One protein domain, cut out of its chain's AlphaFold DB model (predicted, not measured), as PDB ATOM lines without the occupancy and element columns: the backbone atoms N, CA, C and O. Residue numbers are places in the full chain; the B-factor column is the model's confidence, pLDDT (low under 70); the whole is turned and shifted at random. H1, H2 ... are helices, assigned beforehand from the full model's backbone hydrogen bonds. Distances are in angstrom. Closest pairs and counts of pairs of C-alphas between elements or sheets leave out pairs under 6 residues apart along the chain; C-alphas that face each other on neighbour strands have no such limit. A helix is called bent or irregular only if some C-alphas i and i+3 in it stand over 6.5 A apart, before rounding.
ATOM      1  N   ARG A   2      74.643 -54.696  -1.823       66.25
ATOM      2  CA  ARG A   2      76.018 -54.756  -1.278       66.25
ATOM      3  C   ARG A   2      76.592 -53.380  -0.913       66.25
ATOM      4  O   ARG A   2      77.188 -53.239   0.140       66.25
ATOM      5  N   GLU A   3      76.343 -52.364  -1.734       72.06
ATOM      6  CA  GLU A   3      76.801 -50.990  -1.469       72.06
ATOM      7  C   GLU A   3      76.128 -50.349  -0.250       72.06
ATOM      8  O   GLU A   3      76.795 -49.678   0.527       72.06
ATOM      9  N   LEU A   4      74.832 -50.608  -0.034       73.06
ATOM     10  CA  LEU A   4      74.128 -50.134   1.162       73.06
ATOM     11  C   LEU A   4      74.679 -50.809   2.420       73.06
ATOM     12  O   LEU A   4      74.941 -50.120   3.397       73.06
ATOM     13  N   LEU A   5      74.921 -52.124   2.373       73.69
ATOM     14  CA  LEU A   5      75.531 -52.854   3.487       73.69
ATOM     15  C   LEU A   5      76.940 -52.341   3.801       73.69
ATOM     16  O   LEU A   5      77.228 -52.053   4.955       73.69
ATOM     17  N   VAL A   6      77.795 -52.172   2.787       78.94
ATOM     18  CA  VAL A   6      79.156 -51.645   2.977       78.94
ATOM     19  C   VAL A   6      79.117 -50.232   3.564       78.94
ATOM     20  O   VAL A   6      79.847 -49.962   4.512       78.94
ATOM     21  N   ARG A   7      78.228 -49.358   3.071       76.06
ATOM     22  CA  ARG A   7      78.064 -47.983   3.574       76.06
ATOM     23  C   ARG A   7      77.549 -47.937   5.015       76.06
ATOM     24  O   ARG A   7      77.988 -47.100   5.796       76.06
ATOM     25  N   SER A   8      76.618 -48.818   5.375       76.56
ATOM     26  CA  SER A   8      76.092 -48.903   6.741       76.56
ATOM     27  C   SER A   8      77.131 -49.451   7.717       76.56
ATOM     28  O   SER A   8      77.294 -48.896   8.799       76.56
ATOM     29  N   VAL A   9      77.860 -50.503   7.334       81.38
ATOM     30  CA  VAL A   9      78.890 -51.121   8.184       81.38
ATOM     31  C   VAL A   9      80.064 -50.171   8.404       81.38
ATOM     32  O   VAL A   9      80.506 -50.025   9.542       81.38
ATOM     33  N   SER A  10      80.539 -49.480   7.363       80.12
ATOM     34  CA  SER A  10      81.603 -48.484   7.526       80.12
ATOM     35  C   SER A  10      81.150 -47.316   8.401       80.12
ATOM     36  O   SER A  10      81.881 -46.922   9.304       80.12
ATOM     37  N   GLY A  11      79.922 -46.820   8.214       78.31
ATOM     38  CA  GLY A  11      79.347 -45.774   9.063       78.31
ATOM     39  C   GLY A  11      79.314 -46.168  10.542       78.31
ATOM     40  O   GLY A  11      79.813 -45.426  11.386       78.31
ATOM     41  N   ILE A  12      78.807 -47.366  10.854       83.50
ATOM     42  CA  ILE A  12      78.783 -47.894  12.227       83.50
ATOM     43  C   ILE A  12      80.203 -48.026  12.782       83.50
ATOM     44  O   ILE A  12      80.443 -47.639  13.923       83.50
ATOM     45  N   MET A  13      81.153 -48.524  11.984       86.25
ATOM     46  CA  MET A  13      82.544 -48.672  12.407       86.25
ATOM     47  C   MET A  13      83.146 -47.322  12.819       86.25
ATOM     48  O   MET A  13      83.650 -47.207  13.935       86.25
ATOM     49  N   TYR A  14      83.044 -46.289  11.977       84.62
ATOM     50  CA  TYR A  14      83.599 -44.968  12.290       84.62
ATOM     51  C   TYR A  14      82.957 -44.346  13.530       84.62
ATOM     52  O   TYR A  14      83.673 -43.873  14.412       84.62
ATOM     53  N   VAL A  15      81.626 -44.400  13.639       83.38
ATOM     54  CA  VAL A  15      80.912 -43.859  14.805       83.38
ATOM     55  C   VAL A  15      81.294 -44.617  16.072       83.38
ATOM     56  O   VAL A  15      81.605 -43.994  17.082       83.38
ATOM     57  N   SER A  16      81.339 -45.951  16.022       87.69
ATOM     58  CA  SER A  16      81.725 -46.765  17.178       87.69
ATOM     59  C   SER A  16      83.142 -46.450  17.648       87.69
ATOM     60  O   SER A  16      83.375 -46.346  18.843       87.69
ATOM     61  N   LEU A  17      84.076 -46.211  16.729       91.56
ATOM     62  CA  LEU A  17      85.458 -45.884  17.054       91.56
ATOM     63  C   LEU A  17      85.579 -44.491  17.705       91.56
ATOM     64  O   LEU A  17      86.293 -44.339  18.696       91.56
ATOM     65  N   VAL A  18      84.818 -43.495  17.234       90.25
ATOM     66  CA  VAL A  18      84.729 -42.171  17.886       90.25
ATOM     67  C   VAL A  18      84.096 -42.269  19.278       90.25
ATOM     68  O   VAL A  18      84.637 -41.731  20.237       90.25
ATOM     69  N   VAL A  19      82.982 -42.990  19.422       90.50
ATOM     70  CA  VAL A  19      82.287 -43.130  20.711       90.50
ATOM     71  C   VAL A  19      83.128 -43.916  21.719       90.50
ATOM     72  O   VAL A  19      83.285 -43.484  22.855       90.50
ATOM     73  N   LEU A  20      83.705 -45.050  21.316       93.25
ATOM     74  CA  LEU A  20      84.524 -45.878  22.203       93.25
ATOM     75  C   LEU A  20      85.805 -45.161  22.629       93.25
ATOM     76  O   LEU A  20      86.204 -45.293  23.780       93.25
ATOM     77  N   SER A  21      86.433 -44.385  21.740       94.81
ATOM     78  CA  SER A  21      87.594 -43.569  22.119       94.81
ATOM     79  C   SER A  21      87.232 -42.465  23.105       94.81
ATOM     80  O   SER A  21      87.950 -42.303  24.087       94.81
ATOM     81  N   ALA A  22      86.099 -41.781  22.901       93.06
ATOM     82  CA  ALA A  22      85.580 -40.791  23.844       93.06
ATOM     83  C   ALA A  22      85.291 -41.400  25.224       93.06
ATOM     84  O   ALA A  22      85.605 -40.805  26.244       93.06
ATOM     85  N   LEU A  23      84.743 -42.615  25.276       93.69
ATOM     86  CA  LEU A  23      84.481 -43.303  26.544       93.69
ATOM     87  C   LEU A  23      85.744 -43.881  27.202       93.69
ATOM     88  O   LEU A  23      85.751 -44.085  28.413       93.69
ATOM     89  N   TYR A  24      86.788 -44.180  26.425       95.00
ATOM     90  CA  TYR A  24      88.009 -44.798  26.938       95.00
ATOM     91  C   TYR A  24      88.899 -43.792  27.672       95.00
ATOM     92  O   TYR A  24      89.242 -44.004  28.834       95.00
ATOM     93  N   SER A  25      89.299 -42.711  26.998       94.44
ATOM     94  CA  SER A  25      90.038 -41.621  27.631       94.44
ATOM     95  C   SER A  25      90.043 -40.363  26.770       94.44
ATOM     96  O   SER A  25      90.040 -40.422  25.536       94.44
ATOM     97  N   ARG A  26      90.154 -39.215  27.444       94.12
ATOM     98  CA  ARG A  26      90.317 -37.900  26.821       94.12
ATOM     99  C   ARG A  26      91.451 -37.881  25.789       94.12
ATOM    100  O   ARG A  26      91.236 -37.465  24.655       94.12
ATOM    101  N   ASP A  27      92.630 -38.389  26.148       95.06
ATOM    102  CA  ASP A  27      93.808 -38.366  25.267       95.06
ATOM    103  C   ASP A  27      93.627 -39.216  24.004       95.06
ATOM    104  O   ASP A  27      93.989 -38.792  22.904       95.06
ATOM    105  N   VAL A  28      93.050 -40.418  24.139       96.00
ATOM    106  CA  VAL A  28      92.827 -41.319  22.998       96.00
ATOM    107  C   VAL A  28      91.812 -40.713  22.039       96.00
ATOM    108  O   VAL A  28      92.012 -40.765  20.824       96.00
ATOM    109  N   PHE A  29      90.760 -40.094  22.574       95.38
ATOM    110  CA  PHE A  29      89.792 -39.355  21.779       95.38
ATOM    111  C   PHE A  29      90.436 -38.193  21.012       95.38
ATOM    112  O   PHE A  29      90.293 -38.130  19.791       95.38
ATOM    113  N   ILE A  30      91.196 -37.321  21.686       96.00
ATOM    114  CA  ILE A  30      91.864 -36.169  21.055       96.00
ATOM    115  C   ILE A  30      92.807 -36.631  19.937       96.00
ATOM    116  O   ILE A  30      92.780 -36.075  18.836       96.00
ATOM    117  N   LEU A  31      93.615 -37.668  20.186       96.75
ATOM    118  CA  LEU A  31      94.544 -38.217  19.196       96.75
ATOM    119  C   LEU A  31      93.807 -38.741  17.959       96.75
ATOM    120  O   LEU A  31      94.165 -38.415  16.826       96.75
ATOM    121  N   LEU A  32      92.767 -39.542  18.173       95.81
ATOM    122  CA  LEU A  32      91.960 -40.123  17.107       95.81
ATOM    123  C   LEU A  32      91.263 -39.038  16.284       95.81
ATOM    124  O   LEU A  32      91.291 -39.087  15.051       95.81
ATOM    125  N   PHE A  33      90.706 -38.025  16.946       94.25
ATOM    126  CA  PHE A  33      90.049 -36.908  16.278       94.25
ATOM    127  C   PHE A  33      91.036 -36.065  15.462       94.25
ATOM    128  O   PHE A  33      90.744 -35.702  14.323       94.25
ATOM    129  N   CYS A  34      92.245 -35.844  15.988       97.69
ATOM    130  CA  CYS A  34      93.330 -35.192  15.259       97.69
ATOM    131  C   CYS A  34      93.716 -35.974  13.995       97.69
ATOM    132  O   CYS A  34      93.888 -35.375  12.932       97.69
ATOM    133  N   VAL A  35      93.827 -37.305  14.075       97.69
ATOM    134  CA  VAL A  35      94.135 -38.159  12.912       97.69
ATOM    135  C   VAL A  35      93.036 -38.056  11.856       97.69
ATOM    136  O   VAL A  35      93.335 -37.865  10.678       97.69
ATOM    137  N   PHE A  36      91.767 -38.121  12.260       96.12
ATOM    138  CA  PHE A  36      90.635 -37.966  11.344       96.12
ATOM    139  C   PHE A  36      90.613 -36.595  10.676       96.12
ATOM    140  O   PHE A  36      90.522 -36.510   9.451       96.12
ATOM    141  N   ALA A  37      90.785 -35.528  11.452       97.44
ATOM    142  CA  ALA A  37      90.860 -34.174  10.922       97.44
ATOM    143  C   ALA A  37      92.040 -34.007   9.948       97.44
ATOM    144  O   ALA A  37      91.914 -33.324   8.930       97.44
ATOM    145  N   PHE A  38      93.171 -34.667  10.212       98.00
ATOM    146  CA  PHE A  38      94.330 -34.655   9.324       98.00
ATOM    147  C   PHE A  38      94.073 -35.387   8.002       98.00
ATOM    148  O   PHE A  38      94.441 -34.874   6.945       98.00
ATOM    149  N   ILE A  39      93.389 -36.535   8.030       97.44
ATOM    150  CA  ILE A  39      92.952 -37.233   6.809       97.44
ATOM    151  C   ILE A  39      92.023 -36.322   5.995       97.44
ATOM    152  O   ILE A  39      92.266 -36.105   4.807       97.44
ATOM    153  N   CYS A  40      91.033 -35.696   6.640       96.88
ATOM    154  CA  CYS A  40      90.157 -34.728   5.977       96.88
ATOM    155  C   CYS A  40      90.937 -33.544   5.383       96.88
ATOM    156  O   CYS A  40      90.585 -33.045   4.315       96.88
ATOM    157  N   LEU A  41      92.014 -33.094   6.036       97.62
ATOM    158  CA  LEU A  41      92.862 -32.014   5.532       97.62
ATOM    159  C   LEU A  41      93.620 -32.427   4.268       97.62
ATOM    160  O   LEU A  41      93.655 -31.656   3.307       97.62
ATOM    161  N   ILE A  42      94.178 -33.640   4.246       97.31
ATOM    162  CA  ILE A  42      94.851 -34.212   3.071       97.31
ATOM    163  C   ILE A  42      93.908 -34.271   1.872       97.31
ATOM    164  O   ILE A  42      94.323 -33.943   0.762       97.31
ATOM    165  N   GLU A  43      92.645 -34.637   2.079       96.75
ATOM    166  CA  GLU A  43      91.646 -34.683   1.007       96.75
ATOM    167  C   GLU A  43      91.167 -33.284   0.584       96.75
ATOM    168  O   GLU A  43      90.961 -33.014  -0.603       96.75
ATOM    169  N   LEU A  44      91.042 -32.352   1.534       95.88
ATOM    170  CA  LEU A  44      90.554 -31.001   1.273       95.88
ATOM    171  C   LEU A  44      91.533 -30.167   0.434       95.88
ATOM    172  O   LEU A  44      91.110 -29.463  -0.486       95.88
ATOM    173  N   MET A  45      92.834 -30.224   0.737       95.00
ATOM    174  CA  MET A  45      93.875 -29.429   0.066       95.00
ATOM    175  C   MET A  45      93.863 -29.530  -1.475       95.00
ATOM    176  O   MET A  45      93.822 -28.479  -2.136       95.00
ATOM    177  N   PRO A  46      93.850 -30.731  -2.090       94.44
ATOM    178  CA  PRO A  46      93.739 -30.866  -3.538       94.44
ATOM    179  C   PRO A  46      92.363 -30.435  -4.063       94.44
ATOM    180  O   PRO A  46      92.307 -29.808  -5.125       94.44
ATOM    181  N   MET A  47      91.273 -30.675  -3.318       92.06
ATOM    182  CA  MET A  47      89.911 -30.287  -3.719       92.06
ATOM    183  C   MET A  47      89.781 -28.769  -3.904       92.06
ATOM    184  O   MET A  47      89.240 -28.300  -4.908       92.06
ATOM    185  N   ILE A  48      90.355 -27.984  -2.988       92.62
ATOM    186  CA  ILE A  48      90.363 -26.516  -3.083       92.62
ATOM    187  C   ILE A  48      91.554 -25.969  -3.886       92.62
ATOM    188  O   ILE A  48      91.704 -24.752  -4.021       92.62
ATOM    189  N   ARG A  49      92.405 -26.843  -4.447       92.06
ATOM    190  CA  ARG A  49      93.623 -26.491  -5.198       92.06
ATOM    191  C   ARG A  49      94.526 -25.530  -4.415       92.06
ATOM    192  O   ARG A  49      94.924 -24.482  -4.943       92.06
ATOM    193  N   LEU A  50      94.800 -25.849  -3.151       91.19
ATOM    194  CA  LEU A  50      95.712 -25.102  -2.284       91.19
ATOM    195  C   LEU A  50      97.012 -25.893  -2.110       91.19
ATOM    196  O   LEU A  50      97.002 -27.014  -1.619       91.19
ATOM    197  N   LYS A  51      98.141 -25.313  -2.534       89.12
ATOM    198  CA  LYS A  51      99.466 -25.966  -2.509       89.12
ATOM    199  C   LYS A  51     100.311 -25.577  -1.286       89.12
ATOM    200  O   LYS A  51     101.528 -25.732  -1.305       89.12
ATOM    201  N   GLN A  52      99.684 -25.029  -0.246       91.88
ATOM    202  CA  GLN A  52     100.391 -24.481   0.909       91.88
ATOM    203  C   GLN A  52     100.686 -25.574   1.937       91.88
ATOM    204  O   GLN A  52      99.828 -25.936   2.738       91.88
ATOM    205  N   TRP A  53     101.919 -26.078   1.934       90.06
ATOM    206  CA  TRP A  53     102.322 -27.192   2.797       90.06
ATOM    207  C   TRP A  53     102.327 -26.841   4.296       90.06
ATOM    208  O   TRP A  53     102.108 -27.718   5.124       90.06
ATOM    209  N   LEU A  54     102.508 -25.559   4.648       92.94
ATOM    210  CA  LEU A  54     102.531 -25.083   6.039       92.94
ATOM    211  C   LEU A  54     101.214 -25.322   6.800       92.94
ATOM    212  O   LEU A  54     101.210 -25.293   8.026       92.94
ATOM    213  N   ILE A  55     100.106 -25.579   6.099       94.19
ATOM    214  CA  ILE A  55      98.805 -25.845   6.727       94.19
ATOM    215  C   ILE A  55      98.767 -27.237   7.369       94.19
ATOM    216  O   ILE A  55      98.121 -27.410   8.399       94.19
ATOM    217  N   TYR A  56      99.490 -28.218   6.817       95.56
ATOM    218  CA  TYR A  56      99.524 -29.575   7.366       95.56
ATOM    219  C   TYR A  56     100.006 -29.617   8.821       95.56
ATOM    220  O   TYR A  56      99.239 -30.089   9.656       95.56
ATOM    221  N   PRO A  57     101.203 -29.108   9.180       97.06
ATOM    222  CA  PRO A  57     101.653 -29.118  10.571       97.06
ATOM    223  C   PRO A  57     100.830 -28.194  11.477       97.06
ATOM    224  O   PRO A  57     100.805 -28.401  12.686       97.06
ATOM    225  N   MET A  58     100.122 -27.204  10.924       96.62
ATOM    226  CA  MET A  58      99.299 -26.293  11.719       96.62
ATOM    227  C   MET A  58      98.152 -27.018  12.438       96.62
ATOM    228  O   MET A  58      97.830 -26.658  13.566       96.62
ATOM    229  N   LEU A  59      97.585 -28.070  11.833       97.62
ATOM    230  CA  LEU A  59      96.528 -28.875  12.450       97.62
ATOM    231  C   LEU A  59      96.994 -29.564  13.749       97.62
ATOM    232  O   LEU A  59      96.452 -29.221  14.800       97.62
ATOM    233  N   PRO A  60      98.004 -30.457  13.762       97.69
ATOM    234  CA  PRO A  60      98.443 -31.107  14.997       97.69
ATOM    235  C   PRO A  60      98.997 -30.110  16.022       97.69
ATOM    236  O   PRO A  60      98.745 -30.273  17.212       97.69
ATOM    237  N   ILE A  61      99.674 -29.036  15.586       97.81
ATOM    238  CA  ILE A  61     100.123 -27.968  16.497       97.81
ATOM    239  C   ILE A  61      98.924 -27.322  17.202       97.81
ATOM    240  O   ILE A  61      98.963 -27.119  18.413       97.81
ATOM    241  N   SER A  62      97.847 -27.031  16.471       97.00
ATOM    242  CA  SER A  62      96.637 -26.456  17.063       97.00
ATOM    243  C   SER A  62      95.932 -27.416  18.025       97.00
ATOM    244  O   SER A  62      95.495 -26.976  19.082       97.00
ATOM    245  N   TYR A  63      95.900 -28.721  17.731       97.69
ATOM    246  CA  TYR A  63      95.371 -29.730  18.658       97.69
ATOM    247  C   TYR A  63      96.176 -29.780  19.957       97.69
ATOM    248  O   TYR A  63      95.593 -29.778  21.038       97.69
ATOM    249  N   ILE A  64      97.507 -29.767  19.861       97.25
ATOM    250  CA  ILE A  64      98.386 -29.770  21.033       97.25
ATOM    251  C   ILE A  64      98.159 -28.516  21.880       97.25
ATOM    252  O   ILE A  64      97.939 -28.630  23.078       97.25
ATOM    253  N   LEU A  65      98.192 -27.327  21.273       96.25
ATOM    254  CA  LEU A  65      98.181 -26.061  22.015       96.25
ATOM    255  C   LEU A  65      96.803 -25.640  22.533       96.25
ATOM    256  O   LEU A  65      96.738 -24.929  23.535       96.25
ATOM    257  N   LEU A  66      95.729 -25.990  21.818       95.75
ATOM    258  CA  LEU A  66      94.383 -25.483  22.103       95.75
ATOM    259  C   LEU A  66      93.462 -26.516  22.746       95.75
ATOM    260  O   LEU A  66      92.535 -26.111  23.440       95.75
ATOM    261  N   VAL A  67      93.690 -27.809  22.497       95.44
ATOM    262  CA  VAL A  67      92.827 -28.890  22.997       95.44
ATOM    263  C   VAL A  67      93.543 -29.694  24.072       95.44
ATOM    264  O   VAL A  67      93.011 -29.870  25.156       95.44
ATOM    265  N   TRP A  68      94.751 -30.182  23.790       94.94
ATOM    266  CA  TRP A  68      95.424 -31.124  24.681       94.94
ATOM    267  C   TRP A  68      96.111 -30.457  25.877       94.94
ATOM    268  O   TRP A  68      96.002 -30.959  26.992       94.94
ATOM    269  N   TYR A  69      96.821 -29.349  25.646       94.00
ATOM    270  CA  TYR A  69      97.617 -28.670  26.665       94.00
ATOM    271  C   TYR A  69      96.760 -27.826  27.612       94.00
ATOM    272  O   TYR A  69      96.105 -26.871  27.189       94.00
ATOM    273  N   ASP A  70      96.858 -28.130  28.905       90.12
ATOM    274  CA  ASP A  70      96.223 -27.361  29.971       90.12
ATOM    275  C   ASP A  70      97.098 -26.159  30.349       90.12
ATOM    276  O   ASP A  70      98.196 -26.296  30.899       90.12
ATOM    277  N   TRP A  71      96.618 -24.957  30.028       92.06
ATOM    278  CA  TRP A  71      97.346 -23.722  30.307       92.06
ATOM    279  C   TRP A  71      97.349 -23.397  31.813       92.06
ATOM    280  O   TRP A  71      96.337 -23.584  32.490       92.06
ATOM    281  N   PRO A  72      98.460 -22.868  32.368       93.12
ATOM    282  CA  PRO A  72      98.508 -22.445  33.766       93.12
ATOM    283  C   PRO A  72      97.481 -21.350  34.083       93.12
ATOM    284  O   PRO A  72      97.158 -20.528  33.223       93.12
ATOM    285  N   ALA A  73      97.048 -21.274  35.347       92.00
ATOM    286  CA  ALA A  73      96.014 -20.339  35.806       92.00
ATOM    287  C   ALA A  73      96.288 -18.867  35.430       92.00
ATOM    288  O   ALA A  73      95.359 -18.148  35.059       92.00
ATOM    289  N   ASP A  74      97.555 -18.442  35.440       94.88
ATOM    290  CA  ASP A  74      97.968 -17.082  35.063       94.88
ATOM    291  C   ASP A  74      97.657 -16.741  33.594       94.88
ATOM    292  O   ASP A  74      97.409 -15.584  33.249       94.88
ATOM    293  N   TYR A  75      97.636 -17.749  32.717       93.31
ATOM    294  CA  TYR A  75      97.382 -17.598  31.283       93.31
ATOM    295  C   TYR A  75      95.949 -17.961  30.871       93.31
ATOM    296  O   TYR A  75      95.555 -17.678  29.735       93.31
ATOM    297  N   GLN A  76      95.146 -18.516  31.785       91.88
ATOM    298  CA  GLN A  76      93.770 -18.941  31.517       91.88
ATOM    299  C   GLN A  76      92.885 -17.835  30.907       91.88
ATOM    300  O   GLN A  76      92.143 -18.128  29.963       91.88
ATOM    301  N   PRO A  77      92.953 -16.557  31.346       94.69
ATOM    302  CA  PRO A  77      92.158 -15.495  30.730       94.69
ATOM    303  C   PRO A  77      92.504 -15.286  29.251       94.69
ATOM    304  O   PRO A  77      91.610 -15.167  28.415       94.69
ATOM    305  N   TYR A  78      93.796 -15.290  28.908       94.31
ATOM    306  CA  TYR A  78      94.266 -15.110  27.531       94.31
ATOM    307  C   TYR A  78      93.884 -16.291  26.642       94.31
ATOM    308  O   TYR A  78      93.424 -16.083  25.518       94.31
ATOM    309  N   TYR A  79      94.022 -17.514  27.163       94.38
ATOM    310  CA  TYR A  79      93.558 -18.728  26.499       94.38
ATOM    311  C   TYR A  79      92.057 -18.642  26.188       94.38
ATOM    312  O   TYR A  79      91.658 -18.808  25.036       94.38
ATOM    313  N   ASN A  80      91.234 -18.267  27.173       93.88
ATOM    314  CA  ASN A  80      89.790 -18.126  26.989       93.88
ATOM    315  C   ASN A  80      89.451 -17.097  25.900       93.88
ATOM    316  O   ASN A  80      88.657 -17.390  25.006       93.88
ATOM    317  N   TYR A  81      90.073 -15.911  25.912       95.69
ATOM    318  CA  TYR A  81      89.854 -14.913  24.857       95.69
ATOM    319  C   TYR A  81      90.240 -15.434  23.467       95.69
ATOM    320  O   TYR A  81      89.514 -15.185  22.502       95.69
ATOM    321  N   ALA A  82      91.345 -16.176  23.357       95.75
ATOM    322  CA  ALA A  82      91.779 -16.771  22.097       95.75
ATOM    323  C   ALA A  82      90.788 -17.833  21.593       95.75
ATOM    324  O   ALA A  82      90.404 -17.794  20.423       95.75
ATOM    325  N   ILE A  83      90.325 -18.731  22.469       95.94
ATOM    326  CA  ILE A  83      89.344 -19.774  22.144       95.94
ATOM    327  C   ILE A  83      88.012 -19.163  21.709       95.94
ATOM    328  O   ILE A  83      87.507 -19.514  20.643       95.94
ATOM    329  N   TYR A  84      87.460 -18.207  22.464       96.31
ATOM    330  CA  TYR A  84      86.196 -17.559  22.100       96.31
ATOM    331  C   TYR A  84      86.314 -16.718  20.822       96.31
ATOM    332  O   TYR A  84      85.397 -16.714  19.997       96.31
ATOM    333  N   GLY A  85      87.448 -16.041  20.620       97.50
ATOM    334  CA  GLY A  85      87.735 -15.315  19.384       97.50
ATOM    335  C   GLY A  85      87.799 -16.246  18.171       97.50
ATOM    336  O   GLY A  85      87.162 -15.977  17.149       97.50
ATOM    337  N   LEU A  86      88.508 -17.372  18.299       97.69
ATOM    338  CA  LEU A  86      88.590 -18.401  17.264       97.69
ATOM    339  C   LEU A  86      87.220 -19.036  16.995       97.69
ATOM    340  O   LEU A  86      86.861 -19.216  15.835       97.69
ATOM    341  N   LEU A  87      86.431 -19.309  18.039       97.56
ATOM    342  CA  LEU A  87      85.089 -19.880  17.924       97.56
ATOM    343  C   LEU A  87      84.176 -18.960  17.122       97.56
ATOM    344  O   LEU A  87      83.536 -19.398  16.168       97.56
ATOM    345  N   CYS A  88      84.165 -17.673  17.468       98.12
ATOM    346  CA  CYS A  88      83.398 -16.669  16.745       98.12
ATOM    347  C   CYS A  88      83.820 -16.611  15.269       98.12
ATOM    348  O   CYS A  88      82.972 -16.681  14.377       98.12
ATOM    349  N   ALA A  89      85.127 -16.574  14.989       97.88
ATOM    350  CA  ALA A  89      85.645 -16.567  13.623       97.88
ATOM    351  C   ALA A  89      85.250 -17.831  12.834       97.88
ATOM    352  O   ALA A  89      84.799 -17.728  11.691       97.88
ATOM    353  N   THR A  90      85.370 -19.015  13.439       97.88
ATOM    354  CA  THR A  90      84.975 -20.293  12.832       97.88
ATOM    355  C   THR A  90      83.479 -20.338  12.538       97.88
ATOM    356  O   THR A  90      83.090 -20.684  11.423       97.88
ATOM    357  N   LEU A  91      82.630 -19.927  13.482       97.62
ATOM    358  CA  LEU A  91      81.182 -19.881  13.277       97.62
ATOM    359  C   LEU A  91      80.795 -18.907  12.160       97.62
ATOM    360  O   LEU A  91      79.999 -19.266  11.294       97.62
ATOM    361  N   LEU A  92      81.394 -17.713  12.118       97.81
ATOM    362  CA  LEU A  92      81.145 -16.740  11.050       97.81
ATOM    363  C   LEU A  92      81.523 -17.289   9.669       97.81
ATOM    364  O   LEU A  92      80.773 -17.109   8.708       97.81
ATOM    365  N   VAL A  93      82.654 -17.991   9.561       96.56
ATOM    366  CA  VAL A  93      83.070 -18.640   8.309       96.56
ATOM    367  C   VAL A  93      82.114 -19.763   7.921       96.56
ATOM    368  O   VAL A  93      81.717 -19.831   6.759       96.56
ATOM    369  N   ASN A  94      81.697 -20.605   8.866       95.69
ATOM    370  CA  ASN A  94      80.738 -21.678   8.603       95.69
ATOM    371  C   ASN A  94      79.391 -21.123   8.115       95.69
ATOM    372  O   ASN A  94      78.869 -21.588   7.105       95.69
ATOM    373  N   LEU A  95      78.866 -20.069   8.749       96.00
ATOM    374  CA  LEU A  95      77.641 -19.391   8.307       96.00
ATOM    375  C   LEU A  95      77.794 -18.769   6.913       96.00
ATOM    376  O   LEU A  95      76.902 -18.893   6.071       96.00
ATOM    377  N   TYR A  96      78.939 -18.136   6.638       93.19
ATOM    378  CA  TYR A  96      79.253 -17.601   5.313       93.19
ATOM    379  C   TYR A  96      79.272 -18.707   4.245       93.19
ATOM    380  O   TYR A  96      78.733 -18.511   3.157       93.19
ATOM    381  N   LEU A  97      79.848 -19.874   4.554       92.62
ATOM    382  CA  LEU A  97      79.900 -21.015   3.637       92.62
ATOM    383  C   LEU A  97      78.530 -21.668   3.430       92.62
ATOM    384  O   LEU A  97      78.224 -22.041   2.302       92.62
ATOM    385  N   ILE A  98      77.685 -21.746   4.463       93.38
ATOM    386  CA  ILE A  98      76.289 -22.195   4.325       93.38
ATOM    387  C   ILE A  98      75.530 -21.266   3.373       93.38
ATOM    388  O   ILE A  98      74.851 -21.731   2.458       93.38
ATOM    389  N   ARG A  99      75.678 -19.946   3.535       92.19
ATOM    390  CA  ARG A  99      75.073 -18.970   2.620       92.19
ATOM    391  C   ARG A  99      75.564 -19.175   1.184       92.19
ATOM    392  O   ARG A  99      74.752 -19.168   0.262       92.19
ATOM    393  N   ASP A 100      76.870 -19.351   0.991       90.25
ATOM    394  CA  ASP A 100      77.449 -19.602  -0.333       90.25
ATOM    395  C   ASP A 100      76.922 -20.916  -0.939       90.25
ATOM    396  O   ASP A 100      76.606 -20.940  -2.124       90.25
ATOM    397  N   LEU A 101      76.752 -21.973  -0.136       89.00
ATOM    398  CA  LEU A 101      76.204 -23.263  -0.570       89.00
ATOM    399  C   LEU A 101      74.754 -23.152  -1.070       89.00
ATOM    400  O   LEU A 101      74.385 -23.839  -2.017       89.00
ATOM    401  N   VAL A 102      73.938 -22.301  -0.443       91.00
ATOM    402  CA  VAL A 102      72.516 -22.136  -0.792       91.00
ATOM    403  C   VAL A 102      72.314 -21.169  -1.963       91.00
ATOM    404  O   VAL A 102      71.440 -21.392  -2.796       91.00
ATOM    405  N   LEU A 103      73.087 -20.080  -2.030       87.88
ATOM    406  CA  LEU A 103      72.829 -18.981  -2.971       87.88
ATOM    407  C   LEU A 103      73.653 -19.045  -4.262       87.88
ATOM    408  O   LEU A 103      73.262 -18.439  -5.260       87.88
ATOM    409  N   LEU A 104      74.811 -19.711  -4.259       85.19
ATOM    410  CA  LEU A 104      75.727 -19.706  -5.400       85.19
ATOM    411  C   LEU A 104      75.753 -21.066  -6.094       85.19
ATOM    412  O   LEU A 104      76.088 -22.084  -5.502       85.19
ATOM    413  N   ASN A 105      75.553 -21.057  -7.412       71.69
ATOM    414  CA  ASN A 105      75.741 -22.253  -8.242       71.69
ATOM    415  C   ASN A 105      77.225 -22.645  -8.404       71.69
ATOM    416  O   ASN A 105      77.537 -23.787  -8.735       71.69
ATOM    417  N   ARG A 106      78.157 -21.696  -8.222       73.25
ATOM    418  CA  ARG A 106      79.611 -21.937  -8.207       73.25
ATOM    419  C   ARG A 106      80.294 -21.012  -7.208       73.25
ATOM    420  O   ARG A 106      80.130 -19.796  -7.279       73.25
ATOM    421  N   ILE A 107      81.115 -21.583  -6.331       74.88
ATOM    422  CA  ILE A 107      81.854 -20.832  -5.312       74.88
ATOM    423  C   ILE A 107      83.188 -20.347  -5.909       74.88
ATOM    424  O   ILE A 107      84.027 -21.172  -6.283       74.88
ATOM    425  N   PRO A 108      83.436 -19.026  -6.008       74.12
ATOM    426  CA  PRO A 108      84.712 -18.519  -6.499       74.12
ATOM    427  C   PRO A 108      85.811 -18.720  -5.444       74.12
ATOM    428  O   PRO A 108      85.776 -18.127  -4.363       74.12
ATOM    429  N   LEU A 109      86.805 -19.554  -5.761       77.00
ATOM    430  CA  LEU A 109      87.904 -19.938  -4.866       77.00
ATOM    431  C   LEU A 109      89.172 -19.111  -5.128       77.00
ATOM    432  O   LEU A 109      90.119 -19.573  -5.769       77.00
ATOM    433  N   PHE A 110      89.213 -17.889  -4.600       83.56
ATOM    434  CA  PHE A 110      90.446 -17.091  -4.542       83.56
ATOM    435  C   PHE A 110      91.385 -17.601  -3.441       83.56
ATOM    436  O   PHE A 110      90.941 -18.240  -2.487       83.56
ATOM    437  N   ASN A 111      92.682 -17.290  -3.535       80.88
ATOM    438  CA  ASN A 111      93.687 -17.814  -2.601       80.88
ATOM    439  C   ASN A 111      93.342 -17.541  -1.128       80.88
ATOM    440  O   ASN A 111      93.408 -18.470  -0.331       80.88
ATOM    441  N   THR A 112      92.891 -16.339  -0.756       86.19
ATOM    442  CA  THR A 112      92.502 -16.026   0.634       86.19
ATOM    443  C   THR A 112      91.353 -16.904   1.132       86.19
ATOM    444  O   THR A 112      91.434 -17.466   2.221       86.19
ATOM    445  N   LYS A 113      90.315 -17.110   0.308       87.88
ATOM    446  CA  LYS A 113      89.181 -17.981   0.659       87.88
ATOM    447  C   LYS A 113      89.619 -19.427   0.887       87.88
ATOM    448  O   LYS A 113      89.132 -20.061   1.812       87.88
ATOM    449  N   LYS A 114      90.571 -19.938   0.098       92.31
ATOM    450  CA  LYS A 114      91.111 -21.296   0.286       92.31
ATOM    451  C   LYS A 114      91.777 -21.464   1.654       92.31
ATOM    452  O   LYS A 114      91.552 -22.475   2.309       92.31
ATOM    453  N   HIS A 115      92.553 -20.473   2.098       93.50
ATOM    454  CA  HIS A 115      93.172 -20.504   3.428       93.50
ATOM    455  C   HIS A 115      92.114 -20.436   4.531       93.50
ATOM    456  O   HIS A 115      92.186 -21.203   5.480       93.50
ATOM    457  N   ILE A 116      91.093 -19.587   4.378       94.44
ATOM    458  CA  ILE A 116      89.971 -19.506   5.326       94.44
ATOM    459  C   ILE A 116      89.243 -20.854   5.438       94.44
ATOM    460  O   ILE A 116      88.958 -21.306   6.543       94.44
ATOM    461  N   ILE A 117      88.990 -21.528   4.312       95.06
ATOM    462  CA  ILE A 117      88.349 -22.850   4.301       95.06
ATOM    463  C   ILE A 117      89.228 -23.893   5.013       95.06
ATOM    464  O   ILE A 117      88.744 -24.688   5.812       95.06
ATOM    465  N   ALA A 118      90.535 -23.884   4.768       96.38
ATOM    466  CA  ALA A 118      91.448 -24.817   5.419       96.38
ATOM    467  C   ALA A 118      91.548 -24.586   6.938       96.38
ATOM    468  O   ALA A 118      91.464 -25.528   7.723       96.38
ATOM    469  N   LEU A 119      91.722 -23.326   7.346       96.62
ATOM    470  CA  LEU A 119      92.034 -22.951   8.725       96.62
ATOM    471  C   LEU A 119      90.797 -22.849   9.614       96.62
ATOM    472  O   LEU A 119      90.798 -23.363  10.725       96.62
ATOM    473  N   LEU A 120      89.745 -22.174   9.156       97.19
ATOM    474  CA  LEU A 120      88.590 -21.867   9.999       97.19
ATOM    475  C   LEU A 120      87.458 -22.868   9.800       97.19
ATOM    476  O   LEU A 120      86.880 -23.306  10.791       97.19
ATOM    477  N   TYR A 121      87.183 -23.273   8.556       96.19
ATOM    478  CA  TYR A 121      86.154 -24.282   8.287       96.19
ATOM    479  C   TYR A 121      86.614 -25.681   8.693       96.19
ATOM    480  O   TYR A 121      85.903 -26.333   9.449       96.19
ATOM    481  N   LEU A 122      87.789 -26.146   8.253       97.19
ATOM    482  CA  LEU A 122      88.229 -27.502   8.592       97.19
ATOM    483  C   LEU A 122      88.931 -27.574   9.953       97.19
ATOM    484  O   LEU A 122      88.407 -28.214  10.863       97.19
ATOM    485  N   ILE A 123      90.100 -26.937  10.101       97.88
ATOM    486  CA  ILE A 123      90.888 -27.033  11.343       97.88
ATOM    487  C   ILE A 123      90.068 -26.507  12.525       97.88
ATOM    488  O   ILE A 123      89.835 -27.256  13.470       97.88
ATOM    489  N   GLY A 124      89.552 -25.279  12.431       97.75
ATOM    490  CA  GLY A 124      88.737 -24.653  13.474       97.75
ATOM    491  C   GLY A 124      87.551 -25.513  13.910       97.75
ATOM    492  O   GLY A 124      87.441 -25.842  15.087       97.75
ATOM    493  N   SER A 125      86.696 -25.946  12.977       97.06
ATOM    494  CA  SER A 125      85.538 -26.781  13.337       97.06
ATOM    495  C   SER A 125      85.949 -28.112  13.969       97.06
ATOM    496  O   SER A 125      85.292 -28.563  14.903       97.06
ATOM    497  N   SER A 126      87.046 -28.726  13.509       97.00
ATOM    498  CA  SER A 126      87.535 -29.979  14.095       97.00
ATOM    499  C   SER A 126      88.016 -29.805  15.541       97.00
ATOM    500  O   SER A 126      87.710 -30.649  16.379       97.00
ATOM    501  N   LEU A 127      88.687 -28.689  15.855       97.31
ATOM    502  CA  LEU A 127      89.133 -28.370  17.214       97.31
ATOM    503  C   LEU A 127      87.945 -28.208  18.160       97.31
ATOM    504  O   LEU A 127      87.937 -28.788  19.239       97.31
ATOM    505  N   PHE A 128      86.916 -27.461  17.747       96.25
ATOM    506  CA  PHE A 128      85.734 -27.261  18.589       96.25
ATOM    507  C   PHE A 128      84.935 -28.540  18.788       96.25
ATOM    508  O   PHE A 128      84.390 -28.746  19.865       96.25
ATOM    509  N   LEU A 129      84.913 -29.427  17.792       94.12
ATOM    510  CA  LEU A 129      84.303 -30.743  17.940       94.12
ATOM    511  C   LEU A 129      85.068 -31.607  18.958       94.12
ATOM    512  O   LEU A 129      84.442 -32.309  19.748       94.12
ATOM    513  N   ALA A 130      86.401 -31.500  18.994       95.19
ATOM    514  CA  ALA A 130      87.243 -32.163  19.989       95.19
ATOM    515  C   ALA A 130      87.162 -31.529  21.395       95.19
ATOM    516  O   ALA A 130      87.362 -32.230  22.379       95.19
ATOM    517  N   LEU A 131      86.840 -30.236  21.502       95.00
ATOM    518  CA  LEU A 131      86.690 -29.521  22.778       95.00
ATOM    519  C   LEU A 131      85.335 -29.746  23.464       95.00
ATOM    520  O   LEU A 131      85.221 -29.473  24.652       95.00
ATOM    521  N   ILE A 132      84.308 -30.228  22.755       93.81
ATOM    522  CA  ILE A 132      82.947 -30.406  23.303       93.81
ATOM    523  C   ILE A 132      82.906 -31.153  24.648       93.81
ATOM    524  O   ILE A 132      82.207 -30.677  25.545       93.81
ATOM    525  N   PRO A 133      83.606 -32.292  24.827       92.88
ATOM    526  CA  PRO A 133      83.597 -33.003  26.104       92.88
ATOM    527  C   PRO A 133      84.178 -32.196  27.273       92.88
ATOM    528  O   PRO A 133      83.826 -32.470  28.413       92.88
ATOM    529  N   ASP A 134      85.032 -31.208  26.993       91.75
ATOM    530  CA  ASP A 134      85.746 -30.381  27.976       91.75
ATOM    531  C   ASP A 134      85.038 -29.034  28.259       91.75
ATOM    532  O   ASP A 134      85.596 -28.156  28.912       91.75
ATOM    533  N   VAL A 135      83.814 -28.818  27.753       87.62
ATOM    534  CA  VAL A 135      83.100 -27.528  27.900       87.62
ATOM    535  C   VAL A 135      82.581 -27.288  29.324       87.62
ATOM    536  O   VAL A 135      82.391 -26.141  29.730       87.62
ATOM    537  N   VAL A 136      82.302 -28.353  30.070       86.94
ATOM    538  CA  VAL A 136      81.776 -28.291  31.441       86.94
ATOM    539  C   VAL A 136      82.896 -28.655  32.415       86.94
ATOM    540  O   VAL A 136      83.913 -29.215  32.019       86.94
ATOM    541  N   GLU A 137      82.713 -28.349  33.699       77.56
ATOM    542  CA  GLU A 137      83.549 -28.920  34.753       77.56
ATOM    543  C   GLU A 137      83.539 -30.455  34.622       77.56
ATOM    544  O   GLU A 137      82.471 -31.082  34.698       77.56
ATOM    545  N   GLU A 138      84.737 -31.005  34.396       87.44
ATOM    546  CA  GLU A 138      85.054 -32.412  34.107       87.44
ATOM    547  C   GLU A 138      84.728 -32.894  32.679       87.44
ATOM    548  O   GLU A 138      83.739 -32.500  32.062       87.44
ATOM    549  N   TYR A 139      85.571 -33.802  32.169       92.00
ATOM    550  CA  TYR A 139      85.428 -34.422  30.848       92.00
ATOM    551  C   TYR A 139      84.128 -35.236  30.759       92.00
ATOM    552  O   TYR A 139      83.983 -36.261  31.431       92.00
ATOM    553  N   LYS A 140      83.197 -34.796  29.906       94.38
ATOM    554  CA  LYS A 140      81.863 -35.392  29.711       94.38
ATOM    555  C   LYS A 140      81.672 -35.899  28.281       94.38
ATOM    556  O   LYS A 140      81.170 -35.162  27.420       94.38
ATOM    557  N   PRO A 141      82.048 -37.157  27.986       92.69
ATOM    558  CA  PRO A 141      81.917 -37.724  26.645       92.69
ATOM    559  C   PRO A 141      80.453 -37.849  26.189       92.69
ATOM    560  O   PRO A 141      80.186 -37.918  24.988       92.69
ATOM    561  N   GLU A 142      79.484 -37.816  27.108       92.88
ATOM    562  CA  GLU A 142      78.050 -37.895  26.809       92.88
ATOM    563  C   GLU A 142      77.573 -36.733  25.928       92.88
ATOM    564  O   GLU A 142      76.710 -36.930  25.070       92.88
ATOM    565  N   LEU A 143      78.154 -35.535  26.093       92.56
ATOM    566  CA  LEU A 143      77.835 -34.366  25.263       92.56
ATOM    567  C   LEU A 143      78.158 -34.633  23.791       92.56
ATOM    568  O   LEU A 143      77.356 -34.352  22.897       92.56
ATOM    569  N   LEU A 144      79.322 -35.232  23.547       90.94
ATOM    570  CA  LEU A 144      79.773 -35.581  22.210       90.94
ATOM    571  C   LEU A 144      78.917 -36.695  21.604       90.94
ATOM    572  O   LEU A 144      78.478 -36.576  20.459       90.94
ATOM    573  N   ILE A 145      78.607 -37.736  22.381       90.50
ATOM    574  CA  ILE A 145      77.712 -38.820  21.953       90.50
ATOM    575  C   ILE A 145      76.338 -38.261  21.563       90.50
ATOM    576  O   ILE A 145      75.791 -38.647  20.527       90.50
ATOM    577  N   GLY A 146      75.797 -37.325  22.347       91.75
ATOM    578  CA  GLY A 146      74.534 -36.653  22.048       91.75
ATOM    579  C   GLY A 146      74.569 -35.914  20.709       91.75
ATOM    580  O   GLY A 146      73.685 -36.109  19.873       91.75
ATOM    581  N   ILE A 147      75.619 -35.127  20.458       90.56
ATOM    582  CA  ILE A 147      75.772 -34.366  19.208       90.56
ATOM    583  C   ILE A 147      75.914 -35.292  17.996       90.56
ATOM    584  O   ILE A 147      75.197 -35.114  17.008       90.56
ATOM    585  N   PHE A 148      76.764 -36.320  18.065       87.75
ATOM    586  CA  PHE A 148      76.896 -37.287  16.969       87.75
ATOM    587  C   PHE A 148      75.606 -38.077  16.728       87.75
ATOM    588  O   PHE A 148      75.266 -38.352  15.577       87.75
ATOM    589  N   SER A 149      74.853 -38.387  17.788       88.88
ATOM    590  CA  SER A 149      73.543 -39.032  17.665       88.88
ATOM    591  C   SER A 149      72.557 -38.143  16.905       88.88
ATOM    592  O   SER A 149      71.893 -38.622  15.989       88.88
ATOM    593  N   ILE A 150      72.499 -36.842  17.218       91.56
ATOM    594  CA  ILE A 150      71.633 -35.885  16.509       91.56
ATOM    595  C   ILE A 150      72.015 -35.791  15.028       91.56
ATOM    596  O   ILE A 150      71.135 -35.874  14.172       91.56
ATOM    597  N   ILE A 151      73.309 -35.662  14.714       88.88
ATOM    598  CA  ILE A 151      73.801 -35.593  13.326       88.88
ATOM    599  C   ILE A 151      73.406 -36.858  12.558       88.88
ATOM    600  O   ILE A 151      72.864 -36.786  11.456       88.88
ATOM    601  N   TRP A 152      73.621 -38.030  13.153       84.06
ATOM    602  CA  TRP A 152      73.369 -39.295  12.474       84.06
ATOM    603  C   TRP A 152      71.878 -39.580  12.265       84.06
ATOM    604  O   TRP A 152      71.472 -40.067  11.200       84.06
ATOM    605  N   VAL A 153      71.049 -39.243  13.257       90.00
ATOM    606  CA  VAL A 153      69.591 -39.292  13.128       90.00
ATOM    607  C   VAL A 153      69.144 -38.338  12.021       90.00
ATOM    608  O   VAL A 153      68.407 -38.764  11.133       90.00
ATOM    609  N   ASN A 154      69.638 -37.097  11.999       92.38
ATOM    610  CA  ASN A 154      69.316 -36.122  10.956       92.38
ATOM    611  C   ASN A 154      69.626 -36.652   9.544       92.38
ATOM    612  O   ASN A 154      68.748 -36.643   8.681       92.38
ATOM    613  N   ASP A 155      70.827 -37.189   9.320       86.56
ATOM    614  CA  ASP A 155      71.234 -37.724   8.013       86.56
ATOM    615  C   ASP A 155      70.390 -38.934   7.586       86.56
ATOM    616  O   ASP A 155      70.002 -39.072   6.420       86.56
ATOM    617  N   SER A 156      70.054 -39.805   8.541       86.38
ATOM    618  CA  SER A 156      69.203 -40.971   8.297       86.38
ATOM    619  C   SER A 156      67.783 -40.557   7.906       86.38
ATOM    620  O   SER A 156      67.227 -41.076   6.933       86.38
ATOM    621  N   PHE A 157      67.202 -39.583   8.612       89.62
ATOM    622  CA  PHE A 157      65.878 -39.047   8.299       89.62
ATOM    623  C   PHE A 157      65.858 -38.278   6.976       89.62
ATOM    624  O   PHE A 157      64.901 -38.426   6.213       89.62
ATOM    625  N   ALA A 158      66.909 -37.524   6.644       88.38
ATOM    626  CA  ALA A 158      67.030 -36.858   5.349       88.38
ATOM    627  C   ALA A 158      67.041 -37.871   4.189       88.38
ATOM    628  O   ALA A 158      66.357 -37.677   3.183       88.38
ATOM    629  N   TYR A 159      67.740 -39.001   4.346       85.00
ATOM    630  CA  TYR A 159      67.726 -40.079   3.351       85.00
ATOM    631  C   TYR A 159      66.340 -40.726   3.204       85.00
ATOM    632  O   TYR A 159      65.871 -40.936   2.083       85.00
ATOM    633  N   ILE A 160      65.672 -41.041   4.320       86.94
ATOM    634  CA  ILE A 160      64.344 -41.676   4.308       86.94
ATOM    635  C   ILE A 160      63.304 -40.741   3.680       86.94
ATOM    636  O   ILE A 160      62.593 -41.147   2.761       86.94
ATOM    637  N   THR A 161      63.232 -39.489   4.139       91.00
ATOM    638  CA  THR A 161      62.266 -38.501   3.633       91.00
ATOM    639  C   THR A 161      62.521 -38.172   2.166       91.00
ATOM    640  O   THR A 161      61.576 -38.180   1.379       91.00
ATOM    641  N   GLY A 162      63.784 -37.998   1.763       88.00
ATOM    642  CA  GLY A 162      64.161 -37.801   0.366       88.00
ATOM    643  C   GLY A 162      63.732 -38.967  -0.526       88.00
ATOM    644  O   GLY A 162      63.160 -38.749  -1.591       88.00
ATOM    645  N   LYS A 163      63.918 -40.215  -0.076       84.69
ATOM    646  CA  LYS A 163      63.472 -41.395  -0.830       84.69
ATOM    647  C   LYS A 163      61.950 -41.453  -0.973       84.69
ATOM    648  O   LYS A 163      61.473 -41.816  -2.043       84.69
ATOM    649  N   ILE A 164      61.198 -41.121   0.078       90.44
ATOM    650  CA  ILE A 164      59.728 -41.152   0.058       90.44
ATOM    651  C   ILE A 164      59.170 -40.054  -0.859       90.44
ATOM    652  O   ILE A 164      58.356 -40.354  -1.723       90.44
ATOM    653  N   LEU A 165      59.640 -38.811  -0.706       85.06
ATOM    654  CA  LEU A 165      59.127 -37.641  -1.435       85.06
ATOM    655  C   LEU A 165      59.525 -37.613  -2.917       85.06
ATOM    656  O   LEU A 165      58.790 -37.085  -3.748       85.06
ATOM    657  N   VAL A 166      60.691 -38.159  -3.274       74.56
ATOM    658  CA  VAL A 166      61.136 -38.195  -4.677       74.56
ATOM    659  C   VAL A 166      60.481 -39.348  -5.445       74.56
ATOM    660  O   VAL A 166      60.160 -39.181  -6.619       74.56
ATOM    661  N   ASN A 167      60.201 -40.488  -4.798       57.22
ATOM    662  CA  ASN A 167      59.495 -41.605  -5.441       57.22
ATOM    663  C   ASN A 167      57.987 -41.371  -5.641       57.22
ATOM    664  O   ASN A 167      57.344 -42.202  -6.271       57.22
ATOM    665  N   THR A 168      57.412 -40.269  -5.150       53.59
ATOM    666  CA  THR A 168      56.000 -39.911  -5.390       53.59
ATOM    667  C   THR A 168      55.733 -39.203  -6.729       53.59
ATOM    668  O   THR A 168      54.606 -38.782  -6.959       53.59
TER     669      THR A 168
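This is residues 2 to 168 of the 170 residues of the protein "Phosphatidate cytidylyltransferase" of Nonlabens ulvanivorans (UniProt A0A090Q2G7). Three helices, H2, H3 and H5, stand side by side as a triangular core; H4 crosses H5 on the side away from H2, and H1 and H6 run out from one end of the core as the two arms of a narrow V. Four stretches stick out from the rest: residues 2 to 10 of H1, residues 153 to 168 of H6, residues 72 to 78, of which 73 to 78 belong to H4, and residues 101 to 106, of which 101 to 103 belong to H4. The printed part has 167 residues with six named helices, H1 to H6 in chain order, and no named strand; the class is all helix. The whole is compact, with a radius of gyration of the C-alphas of 17.9 A, though its spans of 63 by 41 by 25 A make it only just elongated.

Find C-alpha 2 at (76.018, -54.756, -1.278); from there H1, residues 2 to 24, runs 32.2 A. Next come H2, residues 26 to 47, 31.5 A long, and H3, residues 55 to 68. Look for C-alpha 73 at (96.014, -20.339, 35.806), where H4 begins; it runs 45.2 A to residue 103 and is irregular, with C-alphas 74 and 77 7.4 A apart. H5, residues 111 to 134, runs 34.0 A and is irregular too, with C-alphas 130 and 133 7.2 A apart. H6, residues 141 to 168, runs 41.3 A and ends with C-alpha 168 at (56.000, -39.911, -5.390).

Start at H5, the hub, which touches four helices. H2, H3 and H5 form a bundle, three helices side by side. H5 touches H2 at Ala 130 and Ile 30, their closest C-alphas 6.2 A apart, at a shallow tilt of 17 degrees, opposite ways. H5 touches H3 at Ile 123 and Leu 59, 6.0 A between C-alphas, the same way at a shallow 25 degrees. H2 and H3 are a helical hairpin, closest at the C-alphas of Cys 34 and Pro 60, 6.5 A. H4, with residues 86 to 94 alone, touches H5 at a steep tilt of 57 degrees; the C-alphas of Thr 90 and Leu 120 are closest, 4.9 A. H1 and H2 are a hairpin too, closest at the C-alphas of Ser 21 and Phe 29, 4.8 A. H6 touches H5 at the C-alphas of Pro 141 and Pro 133, 5.0 A, and H1 at those of Pro 141 and Ala 22, 5.5 A. H4 and H6 are apart. In H1 every O i to N i+4 pair is within hydrogen-bond range; the counts are 16 of 18 in H2, 7 of 10 in H3, 25 of 27 in H4, 14 of 20 in H5 and 23 of 24 in H6.

Look for the two C-alphas farthest apart, those of Asp 74 and Thr 168, at 62.6 A. The printed part has no cut, and no link is long. The mean pLDDT of the printed part is 90.8; residues 2, 167 and 168 are under 70.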